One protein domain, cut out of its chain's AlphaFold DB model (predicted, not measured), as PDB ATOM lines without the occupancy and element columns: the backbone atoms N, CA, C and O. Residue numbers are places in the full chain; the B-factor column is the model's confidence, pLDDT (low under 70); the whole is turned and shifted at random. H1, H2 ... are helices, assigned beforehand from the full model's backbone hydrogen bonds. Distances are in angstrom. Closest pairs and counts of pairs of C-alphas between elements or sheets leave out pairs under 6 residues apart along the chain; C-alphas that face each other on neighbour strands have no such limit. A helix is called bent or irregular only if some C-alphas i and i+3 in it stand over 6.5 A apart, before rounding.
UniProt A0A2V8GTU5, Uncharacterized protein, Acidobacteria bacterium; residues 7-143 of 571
ATOM      1  N   VAL A   7     195.271 176.050 257.054       54.00
ATOM      2  CA  VAL A   7     194.493 176.358 255.846       54.00
ATOM      3  C   VAL A   7     193.885 175.076 255.272       54.00
ATOM      4  O   VAL A   7     192.673 174.997 255.090       54.00
ATOM      5  N   LEU A   8     194.696 174.044 255.071       57.38
ATOM      6  CA  LEU A   8     194.337 172.700 254.649       57.38
ATOM      7  C   LEU A   8     193.453 172.010 255.688       57.38
ATOM      8  O   LEU A   8     192.467 171.393 255.308       57.38
ATOM      9  N   GLY A   9     193.718 172.167 256.990       58.72
ATOM     10  CA  GLY A   9     192.872 171.589 258.040       58.72
ATOM     11  C   GLY A   9     191.437 172.127 258.007       58.72
ATOM     12  O   GLY A   9     190.477 171.355 258.059       58.72
ATOM     13  N   ALA A  10     191.278 173.446 257.849       59.31
ATOM     14  CA  ALA A  10     189.967 174.077 257.704       59.31
ATOM     15  C   ALA A  10     189.321 173.775 256.338       59.31
ATOM     16  O   ALA A  10     188.109 173.558 256.269       59.31
ATOM     17  N   ALA A  11     190.114 173.718 255.263       59.88
ATOM     18  CA  ALA A  11     189.637 173.392 253.923       59.88
ATOM     19  C   ALA A  11     189.171 171.931 253.815       59.88
ATOM     20  O   ALA A  11     188.106 171.676 253.264       59.88
ATOM     21  N   MET A  12     189.884 170.966 254.400       65.75
ATOM     22  CA  MET A  12     189.489 169.550 254.410       65.75
ATOM     23  C   MET A  12     188.157 169.322 255.135       65.75
ATOM     24  O   MET A  12     187.301 168.578 254.653       65.75
ATOM     25  N   ALA A  13     187.913 170.033 256.241       62.84
ATOM     26  CA  ALA A  13     186.615 169.995 256.917       62.84
ATOM     27  C   ALA A  13     185.460 170.520 256.030       62.84
ATOM     28  O   ALA A  13     184.308 170.110 256.201       62.84
ATOM     29  N   GLN A  14     185.756 171.402 255.067       65.75
ATOM     30  CA  GLN A  14     184.782 171.965 254.123       65.75
ATOM     31  C   GLN A  14     184.609 171.124 252.850       65.75
ATOM     32  O   GLN A  14     183.492 171.027 252.346       65.75
ATOM     33  N   LEU A  15     185.679 170.496 252.348       70.06
ATOM     34  CA  LEU A  15     185.670 169.715 251.104       70.06
ATOM     35  C   LEU A  15     184.801 168.457 251.212       70.06
ATOM     36  O   LEU A  15     184.175 168.071 250.226       70.06
ATOM     37  N   ARG A  16     184.734 167.835 252.403       69.81
ATOM     38  CA  ARG A  16     183.923 166.629 252.685       69.81
ATOM     39  C   ARG A  16     184.081 165.525 251.631       69.81
ATOM     40  O   ARG A  16     183.129 164.818 251.308       69.81
ATOM     41  N   TYR A  17     185.278 165.401 251.065       77.38
ATOM     42  CA  TYR A  17     185.561 164.353 250.098       77.38
ATOM     43  C   TYR A  17     185.548 162.977 250.769       77.38
ATOM     44  O   TYR A  17     185.822 162.874 251.968       77.38
ATOM     45  N   PRO A  18     185.220 161.916 250.016       75.56
ATOM     46  CA  PRO A  18     185.400 160.565 250.515       75.56
ATOM     47  C   PRO A  18     186.919 160.265 250.627       75.56
ATOM     48  O   PRO A  18     187.706 160.865 249.880       75.56
ATOM     49  N   PRO A  19     187.367 159.412 251.570       75.50
ATOM     50  CA  PRO A  19     188.791 159.175 251.849       75.50
ATOM     51  C   PRO A  19     189.633 158.826 250.614       75.50
ATOM     52  O   PRO A  19     190.759 159.302 250.474       75.50
ATOM     53  N   GLU A  20     189.066 158.070 249.677       82.75
ATOM     54  CA  GLU A  20     189.699 157.656 248.419       82.75
ATOM     55  C   GLU A  20     190.148 158.871 247.602       82.75
ATOM     56  O   GLU A  20     191.219 158.884 246.995       82.75
ATOM     57  N   ARG A  21     189.337 159.931 247.604       80.94
ATOM     58  CA  ARG A  21     189.612 161.144 246.839       80.94
ATOM     59  C   ARG A  21     190.711 161.988 247.484       80.94
ATOM     60  O   ARG A  21     191.527 162.552 246.760       80.94
ATOM     61  N   TYR A  22     190.784 162.027 248.817       80.81
ATOM     62  CA  TYR A  22     191.906 162.658 249.524       80.81
ATOM     63  C   TYR A  22     193.238 161.976 249.208       80.81
ATOM     64  O   TYR A  22     194.241 162.654 248.986       80.81
ATOM     65  N   TRP A  23     193.241 160.648 249.116       83.56
ATOM     66  CA  TRP A  23     194.426 159.893 248.723       83.56
ATOM     67  C   TRP A  23     194.797 160.116 247.255       83.56
ATOM     68  O   TRP A  23     195.931 160.483 246.951       83.56
ATOM     69  N   LYS A  24     193.834 159.946 246.348       82.62
ATOM     70  CA  LYS A  24     194.065 159.989 244.902       82.62
ATOM     71  C   LYS A  24     194.493 161.366 244.395       82.62
ATOM     72  O   LYS A  24     195.382 161.457 243.555       82.62
ATOM     73  N   GLU A  25     193.859 162.432 244.882       80.69
ATOM     74  CA  GLU A  25     194.116 163.791 244.383       80.69
ATOM     75  C   GLU A  25     195.183 164.527 245.198       80.69
ATOM     76  O   GLU A  25     195.934 165.320 244.636       80.69
ATOM     77  N   LEU A  26     195.259 164.276 246.511       79.12
ATOM     78  CA  LEU A  26     196.075 165.078 247.432       79.12
ATOM     79  C   LEU A  26     197.143 164.268 248.178       79.12
ATOM     80  O   LEU A  26     197.943 164.861 248.898       79.12
ATOM     81  N   ARG A  27     197.170 162.933 248.030       81.62
ATOM     82  CA  ARG A  27     198.043 162.020 248.796       81.62
ATOM     83  C   ARG A  27     197.930 162.213 250.311       81.62
ATOM     84  O   ARG A  27     198.889 161.996 251.047       81.62
ATOM     85  N   VAL A  28     196.742 162.599 250.781       81.06
ATOM     86  CA  VAL A  28     196.462 162.785 252.207       81.06
ATOM     87  C   VAL A  28     195.851 161.512 252.777       81.06
ATOM     88  O   VAL A  28     194.798 161.059 252.329       81.06
ATOM     89  N   THR A  29     196.508 160.950 253.788       81.69
ATOM     90  CA  THR A  29     196.002 159.809 254.553       81.69
ATOM     91  C   THR A  29     195.093 160.292 255.675       81.69
ATOM     92  O   THR A  29     195.465 161.155 256.467       81.69
ATOM     93  N   LEU A  30     193.910 159.692 255.777       77.62
ATOM     94  CA  LEU A  30     193.001 159.869 256.903       77.62
ATOM     95  C   LEU A  30     192.979 158.617 257.791       77.62
ATOM     96  O   LEU A  30     193.161 157.507 257.273       77.62
ATOM     97  N   PRO A  31     192.724 158.762 259.106       70.31
ATOM     98  CA  PRO A  31     192.512 157.623 259.991       70.31
ATOM     99  C   PRO A  31     191.328 156.784 259.501       70.31
ATOM    100  O   PRO A  31     190.206 157.280 259.414       70.31
ATOM    101  N   ILE A  32     191.573 155.505 259.212       66.00
ATOM    102  CA  ILE A  32     190.598 154.622 258.548       66.00
ATOM    103  C   ILE A  32     189.349 154.385 259.423       66.00
ATOM    104  O   ILE A  32     188.255 154.182 258.908       66.00
ATOM    105  N   ALA A  33     189.483 154.488 260.750       60.31
ATOM    106  CA  ALA A  33     188.402 154.253 261.707       60.31
ATOM    107  C   ALA A  33     187.538 155.489 262.076       60.31
ATOM    108  O   ALA A  33     186.693 155.370 262.966       60.31
ATOM    109  N   VAL A  34     187.737 156.677 261.476       57.72
ATOM    110  CA  VAL A  34     187.046 157.921 261.899       57.72
ATOM    111  C   VAL A  34     186.256 158.579 260.760       57.72
ATOM    112  O   VAL A  34     186.787 158.870 259.697       57.72
ATOM    113  N   ASN A  35     184.983 158.902 261.025       53.34
ATOM    114  CA  ASN A  35     184.020 159.463 260.061       53.34
ATOM    115  C   ASN A  35     184.179 160.972 259.752       53.34
ATOM    116  O   ASN A  35     183.299 161.557 259.121       53.34
ATOM    117  N   ALA A  36     185.255 161.632 260.191       59.66
ATOM    118  CA  ALA A  36     185.468 163.062 259.954       59.66
ATOM    119  C   ALA A  36     186.918 163.343 259.514       59.66
ATOM    120  O   ALA A  36     187.840 163.016 260.264       59.66
ATOM    121  N   PRO A  37     187.142 163.959 258.335       64.19
ATOM    122  CA  PRO A  37     188.478 164.288 257.856       64.19
ATOM    123  C   PRO A  37     189.044 165.467 258.659       64.19
ATOM    124  O   PRO A  37     188.740 166.625 258.373       64.19
ATOM    125  N   MET A  38     189.853 165.176 259.678       66.50
ATOM    126  CA  MET A  38     190.592 166.182 260.443       66.50
ATOM    127  C   MET A  38     192.091 165.916 260.326       66.50
ATOM    128  O   MET A  38     192.539 164.790 260.522       66.50
ATOM    129  N   LEU A  39     192.861 166.961 260.017       71.25
ATOM    130  CA  LEU A  39     194.317 166.936 260.150       71.25
ATOM    131  C   LEU A  39     194.666 167.125 261.623       71.25
ATOM    132  O   LEU A  39     194.740 168.243 262.134       71.25
ATOM    133  N   ASP A  40     194.807 166.006 262.317       71.69
ATOM    134  CA  ASP A  40     195.195 165.937 263.715       71.69
ATOM    135  C   ASP A  40     196.398 164.997 263.896       71.69
ATOM    136  O   ASP A  40     196.953 164.438 262.948       71.69
ATOM    137  N   ARG A  41     196.811 164.791 265.150       76.75
ATOM    138  CA  ARG A  41     197.925 163.886 265.482       76.75
ATOM    139  C   ARG A  41     197.706 162.458 264.989       76.75
ATOM    140  O   ARG A  41     198.678 161.745 264.756       76.75
ATOM    141  N   ARG A  42     196.448 162.033 264.874       78.31
ATOM    142  CA  ARG A  42     196.081 160.690 264.445       78.31
ATOM    143  C   ARG A  42     196.233 160.554 262.932       78.31
ATOM    144  O   ARG A  42     196.750 159.535 262.484       78.31
ATOM    145  N   ALA A  43     195.857 161.576 262.163       80.38
ATOM    146  CA  ALA A  43     196.109 161.634 260.722       80.38
ATOM    147  C   ALA A  43     197.614 161.627 260.403       80.38
ATOM    148  O   ALA A  43     198.054 160.856 259.551       80.38
ATOM    149  N   ASP A  44     198.418 162.392 261.152       82.38
ATOM    150  CA  ASP A  44     199.883 162.376 261.015       82.38
ATOM    151  C   ASP A  44     200.465 160.980 261.285       82.38
ATOM    152  O   ASP A  44     201.349 160.506 260.568       82.38
ATOM    153  N   MET A  45     199.957 160.295 262.313       86.88
ATOM    154  CA  MET A  45     200.394 158.939 262.635       86.88
ATOM    155  C   MET A  45     199.983 157.934 261.550       86.88
ATOM    156  O   MET A  45     200.796 157.099 261.156       86.88
ATOM    157  N   ALA A  46     198.771 158.063 261.006       87.50
ATOM    158  CA  ALA A  46     198.308 157.242 259.892       87.50
ATOM    159  C   ALA A  46     199.183 157.439 258.643       87.50
ATOM    160  O   ALA A  46     199.536 156.459 257.987       87.50
ATOM    161  N   ALA A  47     199.612 158.672 258.358       88.56
ATOM    162  CA  ALA A  47     200.544 158.958 257.267       88.56
ATOM    163  C   ALA A  47     201.917 158.293 257.483       88.56
ATOM    164  O   ALA A  47     202.457 157.680 256.563       88.56
ATOM    165  N   ILE A  48     202.461 158.336 258.706       89.12
ATOM    166  CA  ILE A  48     203.701 157.616 259.052       89.12
ATOM    167  C   ILE A  48     203.522 156.102 258.862       89.12
ATOM    168  O   ILE A  48     204.402 155.448 258.300       89.12
ATOM    169  N   GLY A  49     202.382 155.547 259.285       90.19
ATOM    170  CA  GLY A  49     202.042 154.138 259.074       90.19
ATOM    171  C   GLY A  49     201.993 153.755 257.592       90.19
ATOM    172  O   GLY A  49     202.538 152.722 257.212       90.19
ATOM    173  N   MET A  50     201.413 154.608 256.742       90.31
ATOM    174  CA  MET A  50     201.352 154.392 255.289       90.31
ATOM    175  C   MET A  50     202.733 154.412 254.633       90.31
ATOM    176  O   MET A  50     203.017 153.576 253.778       90.31
ATOM    177  N   ILE A  51     203.612 155.331 255.047       89.94
ATOM    178  CA  ILE A  51     205.000 155.382 254.563       89.94
ATOM    179  C   ILE A  51     205.747 154.113 254.979       89.94
ATOM    180  O   ILE A  51     206.416 153.496 254.151       89.94
ATOM    181  N   ALA A  52     205.611 153.696 256.240       89.38
ATOM    182  CA  ALA A  52     206.225 152.466 256.730       89.38
ATOM    183  C   ALA A  52     205.730 151.238 255.947       89.38
ATOM    184  O   ALA A  52     206.540 150.410 255.536       89.38
ATOM    185  N   LEU A  53     204.425 151.152 255.679       88.94
ATOM    186  CA  LEU A  53     203.839 150.073 254.887       88.94
ATOM    187  C   LEU A  53     204.371 150.060 253.446       88.94
ATOM    188  O   LEU A  53     204.765 149.004 252.961       88.94
ATOM    189  N   ALA A  54     204.459 151.215 252.781       86.25
ATOM    190  CA  ALA A  54     205.024 151.315 251.432       86.25
ATOM    191  C   ALA A  54     206.491 150.849 251.379       86.25
ATOM    192  O   ALA A  54     206.895 150.139 250.457       86.25
ATOM    193  N   LEU A  55     207.287 151.203 252.393       84.62
ATOM    194  CA  LEU A  55     208.676 150.754 252.510       84.62
ATOM    195  C   LEU A  55     208.773 149.240 252.722       84.62
ATOM    196  O   LEU A  55     209.605 148.596 252.090       84.62
ATOM    197  N   LEU A  56     207.909 148.668 253.565       83.25
ATOM    198  CA  LEU A  56     207.862 147.224 253.818       83.25
ATOM    199  C   LEU A  56     207.403 146.424 252.595       83.25
ATOM    200  O   LEU A  56     207.877 145.312 252.382       83.25
ATOM    201  N   LEU A  57     206.509 146.990 251.781       81.12
ATOM    202  CA  LEU A  57     206.080 146.400 250.513       81.12
ATOM    203  C   LEU A  57     207.099 146.608 249.382       81.12
ATOM    204  O   LEU A  57     206.987 145.971 248.337       81.12
ATOM    205  N   GLY A  58     208.063 147.518 249.554       75.88
ATOM    206  CA  GLY A  58     209.040 147.879 248.524       75.88
ATOM    207  C   GLY A  58     208.445 148.638 247.332       75.88
ATOM    208  O   GLY A  58     209.101 148.758 246.298       75.88
ATOM    209  N   ARG A  59     207.212 149.150 247.454       83.00
ATOM    210  CA  ARG A  59     206.519 149.905 246.402       83.00
ATOM    211  C   ARG A  59     205.552 150.941 246.984       83.00
ATOM    212  O   ARG A  59     205.071 150.767 248.105       83.00
ATOM    213  N   PRO A  60     205.207 151.993 246.221       82.56
ATOM    214  CA  PRO A  60     204.115 152.883 246.591       82.56
ATOM    215  C   PRO A  60     202.789 152.122 246.739       82.56
ATOM    216  O   PRO A  60     202.527 151.170 245.996       82.56
ATOM    217  N   ILE A  61     201.945 152.575 247.670       85.44
ATOM    218  CA  ILE A  61     200.551 152.124 247.767       85.44
ATOM    219  C   ILE A  61     199.776 152.709 246.584       85.44
ATOM    220  O   ILE A  61     199.847 153.917 246.335       85.44
ATOM    221  N   ALA A  62     199.075 151.857 245.845       85.31
ATOM    222  CA  ALA A  62     198.305 152.244 244.675       85.31
ATOM    223  C   ALA A  62     197.035 153.021 245.060       85.31
ATOM    224  O   ALA A  62     196.627 153.092 246.223       85.31
ATOM    225  N   ASP A  63     196.422 153.672 244.073       84.31
ATOM    226  CA  ASP A  63     195.249 154.525 244.299       84.31
ATOM    227  C   ASP A  63     193.998 153.718 244.671       84.31
ATOM    228  O   ASP A  63     193.129 154.237 245.367       84.31
ATOM    229  N   ASP A  64     193.906 152.476 244.203       84.62
ATOM    230  CA  ASP A  64     192.811 151.529 244.430       84.62
ATOM    231  C   ASP A  64     192.969 150.697 245.711       84.62
ATOM    232  O   ASP A  64     191.991 150.140 246.205       84.62
ATOM    233  N   GLU A  65     194.166 150.670 246.297       84.75
ATOM    234  CA  GLU A  65     194.451 149.947 247.543       84.75
ATOM    235  C   GLU A  65     194.014 150.721 248.799       84.75
ATOM    236  O   GLU A  65     193.775 150.129 249.856       84.75
ATOM    237  N   TYR A  66     193.888 152.049 248.717       86.50
ATOM    238  CA  TYR A  66     193.453 152.889 249.834       86.50
ATOM    239  C   TYR A  66     191.967 153.275 249.722       86.50
ATOM    240  O   TYR A  66     191.531 153.706 248.656       86.50
ATOM    241  N   PRO A  67     191.194 153.240 250.826       84.31
ATOM    242  CA  PRO A  67     191.558 152.758 252.166       84.31
ATOM    243  C   PRO A  67     191.351 151.242 252.354       84.31
ATOM    244  O   PRO A  67     191.730 150.704 253.393       84.31
ATOM    245  N   GLY A  68     190.722 150.564 251.388       83.50
ATOM    246  CA  GLY A  68     190.123 149.237 251.574       83.50
ATOM    247  C   GLY A  68     191.106 148.083 251.785       83.50
ATOM    248  O   GLY A  68     190.832 147.197 252.593       83.50
ATOM    249  N   GLU A  69     192.255 148.090 251.111       86.44
ATOM    250  CA  GLU A  69     193.224 146.987 251.173       86.44
ATOM    251  C   GLU A  69     194.319 147.203 252.225       86.44
ATOM    252  O   GLU A  69     195.044 146.270 252.567       86.44
ATOM    253  N   VAL A  70     194.400 148.397 252.820       88.00
ATOM    254  CA  VAL A  70     195.449 148.781 253.783       88.00
ATOM    255  C   VAL A  70     195.537 147.815 254.968       88.00
ATOM    256  O   VAL A  70     196.633 147.428 255.369       88.00
ATOM    257  N   ALA A  71     194.398 147.383 255.518       87.25
ATOM    258  CA  ALA A  71     194.377 146.431 256.629       87.25
ATOM    259  C   ALA A  71     194.871 145.031 256.222       87.25
ATOM    260  O   ALA A  71     195.483 144.330 257.028       87.25
ATOM    261  N   SER A  72     194.625 144.624 254.974       86.12
ATOM    262  CA  SER A  72     195.126 143.362 254.423       86.12
ATOM    263  C   SER A  72     196.640 143.432 254.215       86.12
ATOM    264  O   SER A  72     197.379 142.586 254.714       86.12
ATOM    265  N   LEU A  73     197.112 144.512 253.585       86.81
ATOM    266  CA  LEU A  73     198.531 144.778 253.344       86.81
ATOM    267  C   LEU A  73     199.332 144.894 254.652       86.81
ATOM    268  O   LEU A  73     200.450 144.398 254.742       86.81
ATOM    269  N   ALA A  74     198.762 145.491 255.701       87.19
ATOM    270  CA  ALA A  74     199.406 145.583 257.014       87.19
ATOM    271  C   ALA A  74     199.593 144.219 257.706       87.19
ATOM    272  O   ALA A  74     200.395 144.107 258.636       87.19
ATOM    273  N   ASN A  75     198.879 143.180 257.264       82.69
ATOM    274  CA  ASN A  75     198.991 141.830 257.809       82.69
ATOM    275  C   ASN A  75     200.036 140.951 257.096       82.69
ATOM    276  O   ASN A  75     200.348 139.876 257.610       82.69
ATOM    277  N   GLY A  76     200.620 141.388 255.974       69.88
ATOM    278  CA  GLY A  76     201.686 140.651 255.288       69.88
ATOM    279  C   GLY A  76     201.982 141.149 253.875       69.88
ATOM    280  O   GLY A  76     201.217 141.917 253.296       69.88
ATOM    281  N   SER A  77     203.113 140.706 253.319       60.31
ATOM    282  CA  SER A  77     203.540 141.092 251.968       60.31
ATOM    283  C   SER A  77     203.057 140.094 250.915       60.31
ATOM    284  O   SER A  77     203.104 138.882 251.128       60.31
ATOM    285  N   PHE A  78     202.657 140.596 249.743       51.75
ATOM    286  CA  PHE A  78     202.669 139.796 248.522       51.75
ATOM    287  C   PHE A  78     204.116 139.708 248.040       51.75
ATOM    288  O   PHE A  78     204.657 140.681 247.512       51.75
ATOM    289  N   GLY A  79     204.751 138.551 248.215       44.97
ATOM    290  CA  GLY A  79     206.032 138.302 247.568       44.97
ATOM    291  C   GLY A  79     205.873 138.360 246.045       44.97
ATOM    292  O   GLY A  79     204.843 137.953 245.505       44.97
ATOM    293  N   LEU A  80     206.925 138.776 245.334       38.62
ATOM    294  CA  LEU A  80     207.015 138.776 243.861       38.62
ATOM    295  C   LEU A  80     206.814 137.377 243.211       38.62
ATOM    296  O   LEU A  80     206.878 137.253 241.993       38.62
ATOM    297  N   GLY A  81     206.550 136.329 244.006       38.66
ATOM    298  CA  GLY A  81     206.226 134.959 243.589       38.66
ATOM    299  C   GLY A  81     204.869 134.422 244.082       38.66
ATOM    300  O   GLY A  81     204.654 133.215 244.022       38.66
ATOM    301  N   GLY A  82     203.961 135.269 244.586       41.91
ATOM    302  CA  GLY A  82     202.582 134.877 244.933       41.91
ATOM    303  C   GLY A  82     202.383 134.186 246.293       41.91
ATOM    304  O   GLY A  82     201.286 133.706 246.567       41.91
ATOM    305  N   GLY A  83     203.410 134.135 247.148       46.44
ATOM    306  CA  GLY A  83     203.298 133.698 248.547       46.44
ATOM    307  C   GLY A  83     203.034 134.872 249.495       46.44
ATOM    308  O   GLY A  83     203.619 135.942 249.318       46.44
ATOM    309  N   PHE A  84     202.153 134.670 250.479       55.03
ATOM    310  CA  PHE A  84     201.833 135.644 251.526       55.03
ATOM    311  C   PHE A  84     202.667 135.328 252.771       55.03
ATOM    312  O   PHE A  84     202.265 134.494 253.584       55.03
ATOM    313  N   ASP A  85     203.833 135.959 252.909       63.97
ATOM    314  CA  ASP A  85     204.604 135.868 254.150       63.97
ATOM    315  C   ASP A  85     204.126 136.979 255.103       63.97
ATOM    316  O   ASP A  85     204.242 138.171 254.773       63.97
ATOM    317  N   PRO A  86     203.538 136.629 256.265       74.38
ATOM    318  CA  PRO A  86     203.073 137.622 257.223       74.38
ATOM    319  C   PRO A  86     204.259 138.355 257.853       74.38
ATOM    320  O   PRO A  86     205.299 137.760 258.147       74.38
ATOM    321  N   PHE A  87     204.089 139.652 258.114       83.88
ATOM    322  CA  PHE A  87     205.065 140.393 258.912       83.88
ATOM    323  C   PHE A  87     205.148 139.814 260.336       83.88
ATOM    324  O   PHE A  87     204.154 139.265 260.832       83.88
ATOM    325  N   PRO A  88     206.291 139.977 261.032       86.56
ATOM    326  CA  PRO A  88     206.404 139.621 262.443       86.56
ATOM    327  C   PRO A  88     205.266 140.221 263.277       86.56
ATOM    328  O   PRO A  88     204.867 141.363 263.045       86.56
ATOM    329  N   ASP A  89     204.774 139.481 264.273       87.00
ATOM    330  CA  ASP A  89     203.599 139.870 265.072       87.00
ATOM    331  C   ASP A  89     203.721 141.274 265.671       87.00
ATOM    332  O   ASP A  89     202.801 142.082 265.556       87.00
ATOM    333  N   TRP A  90     204.894 141.606 266.218       89.12
ATOM    334  CA  TRP A  90     205.166 142.929 266.783       89.12
ATOM    335  C   TRP A  90     205.023 144.053 265.746       89.12
ATOM    336  O   TRP A  90     204.579 145.152 266.077       89.12
ATOM    337  N   LEU A  91     205.382 143.785 264.486       90.31
ATOM    338  CA  LEU A  91     205.323 144.758 263.402       90.31
ATOM    339  C   LEU A  91     203.891 144.909 262.882       90.31
ATOM    340  O   LEU A  91     203.469 146.028 262.599       90.31
ATOM    341  N   ARG A  92     203.116 143.817 262.833       90.38
ATOM    342  CA  ARG A  92     201.677 143.867 262.518       90.38
ATOM    343  C   ARG A  92     200.905 144.665 263.565       90.38
ATOM    344  O   ARG A  92     200.095 145.520 263.211       90.38
ATOM    345  N   GLU A  93     201.191 144.446 264.849       90.56
ATOM    346  CA  GLU A  93     200.593 145.231 265.935       90.56
ATOM    347  C   GLU A  93     200.977 146.710 265.854       90.56
ATOM    348  O   GLU A  93     200.123 147.583 266.033       90.56
ATOM    349  N   TRP A  94     202.244 146.996 265.544       93.38
ATOM    350  CA  TRP A  94     202.716 148.364 265.364       93.38
ATOM    351  C   TRP A  94     202.022 149.058 264.184       93.38
ATOM    352  O   TRP A  94     201.524 150.174 264.339       93.38
ATOM    353  N   LEU A  95     201.924 148.391 263.026       92.06
ATOM    354  CA  LEU A  95     201.247 148.911 261.835       92.06
ATOM    355  C   LEU A  95     199.757 149.145 262.087       92.06
ATOM    356  O   LEU A  95     199.245 150.193 261.702       92.06
ATOM    357  N   SER A  96     199.076 148.227 262.781       90.88
ATOM    358  CA  SER A  96     197.659 148.379 263.141       90.88
ATOM    359  C   SER A  96     197.402 149.661 263.943       90.88
ATOM    360  O   SER A  96     196.491 150.434 263.625       90.88
ATOM    361  N   GLN A  97     198.258 149.942 264.933       91.25
ATOM    362  CA  GLN A  97     198.158 151.139 265.771       91.25
ATOM    363  C   GLN A  97     198.569 152.416 265.029       91.25
ATOM    364  O   GLN A  97     197.917 153.451 265.181       91.25
ATOM    365  N   ALA A  98     199.623 152.358 264.210       91.31
ATOM    366  CA  ALA A  98     200.081 153.497 263.418       91.31
ATOM    367  C   ALA A  98     199.024 153.924 262.388       91.31
ATOM    368  O   ALA A  98     198.667 155.095 262.320       91.31
ATOM    369  N   LEU A  99     198.461 152.962 261.652       89.88
ATOM    370  CA  LEU A  99     197.424 153.174 260.637       89.88
ATOM    371  C   LEU A  99     196.035 153.455 261.232       89.88
ATOM    372  O   LEU A  99     195.099 153.747 260.486       89.88
ATOM    373  N   SER A 100     195.886 153.403 262.563       87.00
ATOM    374  CA  SER A 100     194.601 153.585 263.249       87.00
ATOM    375  C   SER A 100     193.506 152.655 262.712       87.00
ATOM    376  O   SER A 100     192.366 153.093 262.526       87.00
ATOM    377  N   LEU A 101     193.847 151.388 262.452       83.56
ATOM    378  CA  LEU A 101     192.889 150.390 261.953       83.56
ATOM    379  C   LEU A 101     191.799 150.089 262.991       83.56
ATOM    380  O   LEU A 101     190.673 149.749 262.635       83.56
ATOM    381  N   GLU A 102     192.114 150.275 264.275       79.25
ATOM    382  CA  GLU A 102     191.173 150.159 265.385       79.25
ATOM    383  C   GLU A 102     190.739 151.546 265.908       79.25
ATOM    384  O   GLU A 102     191.564 152.459 266.044       79.25
ATOM    385  N   PRO A 103     189.455 151.745 266.274       70.75
ATOM    386  CA  PRO A 103     188.965 153.032 266.775       70.75
ATOM    387  C   PRO A 103     189.654 153.505 268.061       70.75
ATOM    388  O   PRO A 103     189.860 154.709 268.228       70.75
ATOM    389  N   THR A 104     190.006 152.571 268.947       71.94
ATOM    390  CA  THR A 104     190.459 152.822 270.325       71.94
ATOM    391  C   THR A 104     191.957 152.631 270.537       71.94
ATOM    392  O   THR A 104     192.459 152.994 271.597       71.94
ATOM    393  N   ARG A 105     192.676 152.076 269.555       79.00
ATOM    394  CA  ARG A 105     194.070 151.655 269.712       79.00
ATOM    395  C   ARG A 105     194.949 152.317 268.651       79.00
ATOM    396  O   ARG A 105     195.050 151.843 267.526       79.00
ATOM    397  N   TRP A 106     195.551 153.447 269.012       85.06
ATOM    398  CA  TRP A 106     196.430 154.243 268.151       85.06
ATOM    399  C   TRP A 106     197.471 154.983 269.000       85.06
ATOM    400  O   TRP A 106     197.239 155.231 270.183       85.06
ATOM    401  N   PHE A 107     198.613 155.340 268.407       87.62
ATOM    402  CA  PHE A 107     199.671 156.059 269.124       87.62
ATOM    403  C   PHE A 107     199.311 157.533 269.332       87.62
ATOM    404  O   PHE A 107     199.100 158.269 268.366       87.62
ATOM    405  N   ALA A 108     199.341 158.008 270.577       80.19
ATOM    406  CA  ALA A 108     199.051 159.401 270.912       80.19
ATOM    407  C   ALA A 108     200.139 160.371 270.409       80.19
ATOM    408  O   ALA A 108     199.921 161.587 270.323       80.19
ATOM    409  N   SER A 109     201.334 159.852 270.095       81.00
ATOM    410  CA  SER A 109     202.440 160.629 269.539       81.00
ATOM    411  C   SER A 109     203.447 159.784 268.752       81.00
ATOM    412  O   SER A 109     203.641 158.600 269.016       81.00
ATOM    413  N   ALA A 110     204.204 160.437 267.866       82.88
ATOM    414  CA  ALA A 110     205.338 159.818 267.177       82.88
ATOM    415  C   ALA A 110     206.438 159.306 268.134       82.88
ATOM    416  O   ALA A 110     207.165 158.377 267.796       82.88
ATOM    417  N   VAL A 111     206.571 159.896 269.332       81.88
ATOM    418  CA  VAL A 111     207.543 159.444 270.344       81.88
ATOM    419  C   VAL A 111     207.139 158.082 270.900       81.88
ATOM    420  O   VAL A 111     207.985 157.200 271.030       81.88
ATOM    421  N   GLU A 112     205.848 157.906 271.178       86.38
ATOM    422  CA  GLU A 112     205.276 156.634 271.618       86.38
ATOM    423  C   GLU A 112     205.404 155.567 270.527       86.38
ATOM    424  O   GLU A 112     205.914 154.480 270.795       86.38
ATOM    425  N   ALA A 113     205.052 155.912 269.282       89.06
ATOM    426  CA  ALA A 113     205.207 155.021 268.135       89.06
ATOM    427  C   ALA A 113     206.666 154.572 267.952       89.06
ATOM    428  O   ALA A 113     206.929 153.384 267.773       89.06
ATOM    429  N   ARG A 114     207.632 155.497 268.053       90.06
ATOM    430  CA  ARG A 114     209.066 155.174 267.981       90.06
ATOM    431  C   ARG A 114     209.491 154.238 269.109       90.06
ATOM    432  O   ARG A 114     210.175 153.256 268.853       90.06
ATOM    433  N   HIS A 115     209.084 154.523 270.343       87.44
ATOM    434  CA  HIS A 115     209.436 153.688 271.490       87.44
ATOM    435  C   HIS A 115     208.876 152.262 271.349       87.44
ATOM    436  O   HIS A 115     209.600 151.293 271.570       87.44
ATOM    437  N   ALA A 116     207.622 152.121 270.908       89.56
ATOM    438  CA  ALA A 116     207.023 150.819 270.618       89.56
ATOM    439  C   ALA A 116     207.765 150.074 269.491       89.56
ATOM    440  O   ALA A 116     208.001 148.871 269.603       89.56
ATOM    441  N   PHE A 117     208.186 150.791 268.443       90.75
ATOM    442  CA  PHE A 117     208.985 150.226 267.353       90.75
ATOM    443  C   PHE A 117     210.341 149.706 267.849       90.75
ATOM    444  O   PHE A 117     210.724 148.583 267.536       90.75
ATOM    445  N   GLU A 118     211.051 150.487 268.667       86.62
ATOM    446  CA  GLU A 118     212.347 150.100 269.242       86.62
ATOM    447  C   GLU A 118     212.239 148.871 270.158       86.62
ATOM    448  O   GLU A 118     213.132 148.020 270.153       86.62
ATOM    449  N   ILE A 119     211.153 148.752 270.931       86.62
ATOM    450  CA  ILE A 119     210.872 147.560 271.744       86.62
ATOM    451  C   ILE A 119     210.658 146.340 270.845       86.62
ATOM    452  O   ILE A 119     211.286 145.304 271.067       86.62
ATOM    453  N   GLY A 120     209.798 146.464 269.829       88.19
ATOM    454  CA  GLY A 120     209.494 145.376 268.900       88.19
ATOM    455  C   GLY A 120     210.723 144.905 268.123       88.19
ATOM    456  O   GLY A 120     210.974 143.706 268.034       88.19
ATOM    457  N   LEU A 121     211.556 145.842 267.664       85.81
ATOM    458  CA  LEU A 121     212.807 145.552 266.968       85.81
ATOM    459  C   LEU A 121     213.775 144.728 267.836       85.81
ATOM    460  O   LEU A 121     214.299 143.708 267.382       85.81
ATOM    461  N   LYS A 122     213.957 145.125 269.105       82.88
ATOM    462  CA  LYS A 122     214.789 144.390 270.075       82.88
ATOM    463  C   LYS A 122     214.224 143.002 270.374       82.88
ATOM    464  O   LYS A 122     214.982 142.038 270.423       82.88
ATOM    465  N   ALA A 123     212.908 142.894 270.561       81.50
ATOM    466  CA  ALA A 123     212.236 141.621 270.818       81.50
ATOM    467  C   ALA A 123     212.308 140.670 269.610       81.50
ATOM    468  O   ALA A 123     212.447 139.462 269.784       81.50
ATOM    469  N   GLY A 124     212.266 141.216 268.393       78.12
ATOM    470  CA  GLY A 124     212.398 140.476 267.140       78.12
ATOM    471  C   GLY A 124     213.825 140.039 266.799       78.12
ATOM    472  O   GLY A 124     214.022 139.445 265.741       78.12
ATOM    473  N   GLY A 125     214.818 140.342 267.645       75.81
ATOM    474  CA  GLY A 125     216.223 139.990 267.409       75.81
ATOM    475  C   GLY A 125     216.840 140.673 266.183       75.81
ATOM    476  O   GLY A 125     217.838 140.191 265.653       75.81
ATOM    477  N   GLN A 126     216.237 141.767 265.710       70.31
ATOM    478  CA  GLN A 126     216.702 142.534 264.557       70.31
ATOM    479  C   GLN A 126     217.682 143.615 265.031       70.31
ATOM    480  O   GLN A 126     217.383 144.370 265.958       70.31
ATOM    481  N   ASP A 127     218.851 143.709 264.398       68.06
ATOM    482  CA  ASP A 127     219.855 144.730 264.711       68.06
ATOM    483  C   ASP A 127     219.791 145.886 263.701       68.06
ATOM    484  O   ASP A 127     220.161 145.726 262.537       68.06
ATOM    485  N   ALA A 128     219.365 147.069 264.151       68.94
ATOM    486  CA  ALA A 128     219.388 148.307 263.362       68.94
ATOM    487  C   ALA A 128     220.744 149.031 263.448       68.94
ATOM    488  O   ALA A 128     220.808 150.257 263.581       68.94
ATOM    489  N   SER A 129     221.848 148.286 263.397       77.06
ATOM    490  CA  SER A 129     223.176 148.881 263.344       77.06
ATOM    491  C   SER A 129     223.460 149.492 261.971       77.06
ATOM    492  O   SER A 129     222.911 149.107 260.933       77.06
ATOM    493  N   ARG A 130     224.387 150.456 261.954       73.00
ATOM    494  CA  ARG A 130     224.899 151.055 260.716       73.00
ATOM    495  C   ARG A 130     225.463 149.997 259.760       73.00
ATOM    496  O   ARG A 130     225.316 150.138 258.553       73.00
ATOM    497  N   ALA A 131     226.054 148.929 260.296       75.94
ATOM    498  CA  ALA A 131     226.567 147.818 259.504       75.94
ATOM    499  C   ALA A 131     225.442 147.070 258.769       75.94
ATOM    500  O   ALA A 131     225.582 146.790 257.579       75.94
ATOM    501  N   THR A 132     224.310 146.810 259.436       75.94
ATOM    502  CA  THR A 132     223.130 146.195 258.808       75.94
ATOM    503  C   THR A 132     222.558 147.085 257.703       75.94
ATOM    504  O   THR A 132     222.226 146.590 256.627       75.94
ATOM    505  N   LEU A 133     222.505 148.405 257.922       74.62
ATOM    506  CA  LEU A 133     222.059 149.363 256.906       74.62
ATOM    507  C   LEU A 133     223.003 149.408 255.697       74.62
ATOM    508  O   LEU A 133     222.542 149.389 254.561       74.62
ATOM    509  N   GLU A 134     224.317 149.455 255.916       77.00
ATOM    510  CA  GLU A 134     225.303 149.450 254.829       77.00
ATOM    511  C   GLU A 134     225.266 148.134 254.036       77.00
ATOM    512  O   GLU A 134     225.372 148.156 252.809       77.00
ATOM    513  N   ALA A 135     225.065 146.997 254.709       77.25
ATOM    514  CA  ALA A 135     224.865 145.704 254.060       77.25
ATOM    515  C   ALA A 135     223.582 145.689 253.213       77.25
ATOM    516  O   ALA A 135     223.625 145.282 252.050       77.25
ATOM    517  N   PHE A 136     222.473 146.201 253.757       73.88
ATOM    518  CA  PHE A 136     221.213 146.349 253.032       73.88
ATOM    519  C   PHE A 136     221.362 147.262 251.811       73.88
ATOM    520  O   PHE A 136     220.988 146.865 250.717       73.88
ATOM    521  N   LEU A 137     221.950 148.455 251.957       76.12
ATOM    522  CA  LEU A 137     222.115 149.408 250.854       76.12
ATOM    523  C   LEU A 137     223.035 148.871 249.753       76.12
ATOM    524  O   LEU A 137     222.780 149.121 248.578       76.12
ATOM    525  N   ARG A 138     224.073 148.099 250.105       76.88
ATOM    526  CA  ARG A 138     224.904 147.395 249.117       76.88
ATOM    527  C   ARG A 138     224.096 146.375 248.327       76.88
ATOM    528  O   ARG A 138     224.284 146.288 247.120       76.88
ATOM    529  N   GLU A 139     223.215 145.627 248.979       69.75
ATOM    530  CA  GLU A 139     222.350 144.664 248.294       69.75
ATOM    531  C   GLU A 139     221.275 145.365 247.456       69.75
ATOM    532  O   GLU A 139     221.082 145.036 246.290       69.75
ATOM    533  N   TYR A 140     220.661 146.412 248.005       62.62
ATOM    534  CA  TYR A 140     219.665 147.236 247.331       62.62
ATOM    535  C   TYR A 140     220.238 147.941 246.094       62.62
ATOM    536  O   TYR A 140     219.584 147.994 245.063       62.62
ATOM    537  N   SER A 141     221.488 148.413 246.141       64.69
ATOM    538  CA  SER A 141     222.156 149.043 244.989       64.69
ATOM    539  C   SER A 141     222.448 148.088 243.825       64.69
ATOM    540  O   SER A 141     222.749 148.548 242.725       64.69
ATOM    541  N   LYS A 142     222.365 146.769 244.048       68.62
ATOM    542  CA  LYS A 142     222.439 145.755 242.981       68.62
ATOM    543  C   LYS A 142     221.088 145.528 242.304       68.62
ATOM    544  O   LYS A 142     221.050 144.932 241.233       68.62
ATOM    545  N   PHE A 143     219.996 145.960 242.934       56.09
ATOM    546  CA  PHE A 143     218.661 145.930 242.358       56.09
ATOM    547  C   PHE A 143     218.481 147.169 241.477       56.09
ATOM    548  O   PHE A 143     218.479 148.291 241.978       56.09
TER     549      PHE A 143
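AT A GLANCE: This is residues 7 to 143 of the 571 residues of an uncharacterized protein of Acidobacteria bacterium (UniProt A0A2V8GTU5). Three helices, H3, H5 and H6, make the core as a triangle: H5 and H6 form a helical hairpin lying side by side, and H3 packs across H5 at a slant. The short H4 sits near H3 and H5, H1 and H2 lie loosely toward one end of the longest axis without touching any helix, and at the other end H7 stands free as an arm. The printed part has 137 residues, with seven named helices in the order H1 to H7 and no named strand, and the class is all helix. The whole is compact, with a radius of gyration of the C-alphas of 16.2 A, yet only just elongated in outline, spanning 48 by 32 by 26 A.

IN THESE COORDINATES: H1 is residues 7 to 15, beginning at C-alpha 7 at (194.493, 176.358, 255.846). After a tight link of 3 residues comes H2, residues 19 to 26. H3 is residues 41 to 57, the longest helix by residues, and measures 24.4 A from first to last C-alpha; C-alpha 41 is at (197.925, 163.886, 265.482). H4 has four residues, 70 to 73, and measures 5.1 A. H5 is residues 89 to 98, 14.2 A long, and H6 is residues 110 to 123, 19.8 A long. H7 is residues 130 to 140, 14.9 A long, and ends with C-alpha 140 at (219.665, 147.236, 247.331). No helix is bent or irregular.

HOW THE PARTS SIT: H1 and H2 are apart from each other, and each is apart from the other helices. H3 touches H5, with 7 pairs of C-alphas within 8 A; the closest C-alphas are those of Gly 49 and Ala 98, 4.8 A apart. These two run opposite ways at a steep tilt of 41 degrees. H4 is close to H3 but not clearly touching it, the closest C-alphas being those of Leu 53 and Leu 73, 7.7 A apart. H4 is also close to H5 but not clearly touching it, with the C-alphas of Ala 71 and Ser 96 the closest at 7.5 A. H5 and H6 are a hairpin: they touch, run opposite ways at a shallow tilt of 5 degrees, and come closest at the C-alphas of Trp 90 and Gly 120, 5.4 A apart. H3 and H6 are close but not clearly touching, with the C-alphas of Met 45 and Ala 110 the closest at 6.8 A. They run the same way at a tilt of 37 degrees, only just steep. H7 is apart from the other six helices. In H1, H2, H3, H5, H6 and H7 every O i to N i+4 pair is within hydrogen-bond range, while H4 is too short for such a pair and has its one O i to N i+3 pair within range.

THE WHOLE: The two C-alphas farthest apart are those of Gln 14 and Ala 131, at 48.6 A, and the printed part has no cut. The links from H2 to H3, H3 to H4, H4 to H5 and H5 to H6 are long, and the link from H6 to H7 is short. In the 15 residues between H4 and H5, residues 77 to 78 pair with residues 84 to 85, antiparallel. Residues 129 to 143, of which 130 to 140 belong to H7, stand free; the body without them spans 46 by 34 by 23 A. The mean pLDDT of the printed part is 77.2, and 33 residues are under 70: 7 to 14, 16, 32 to 38, 76 to 85, 127 to 128 and 139 to 143.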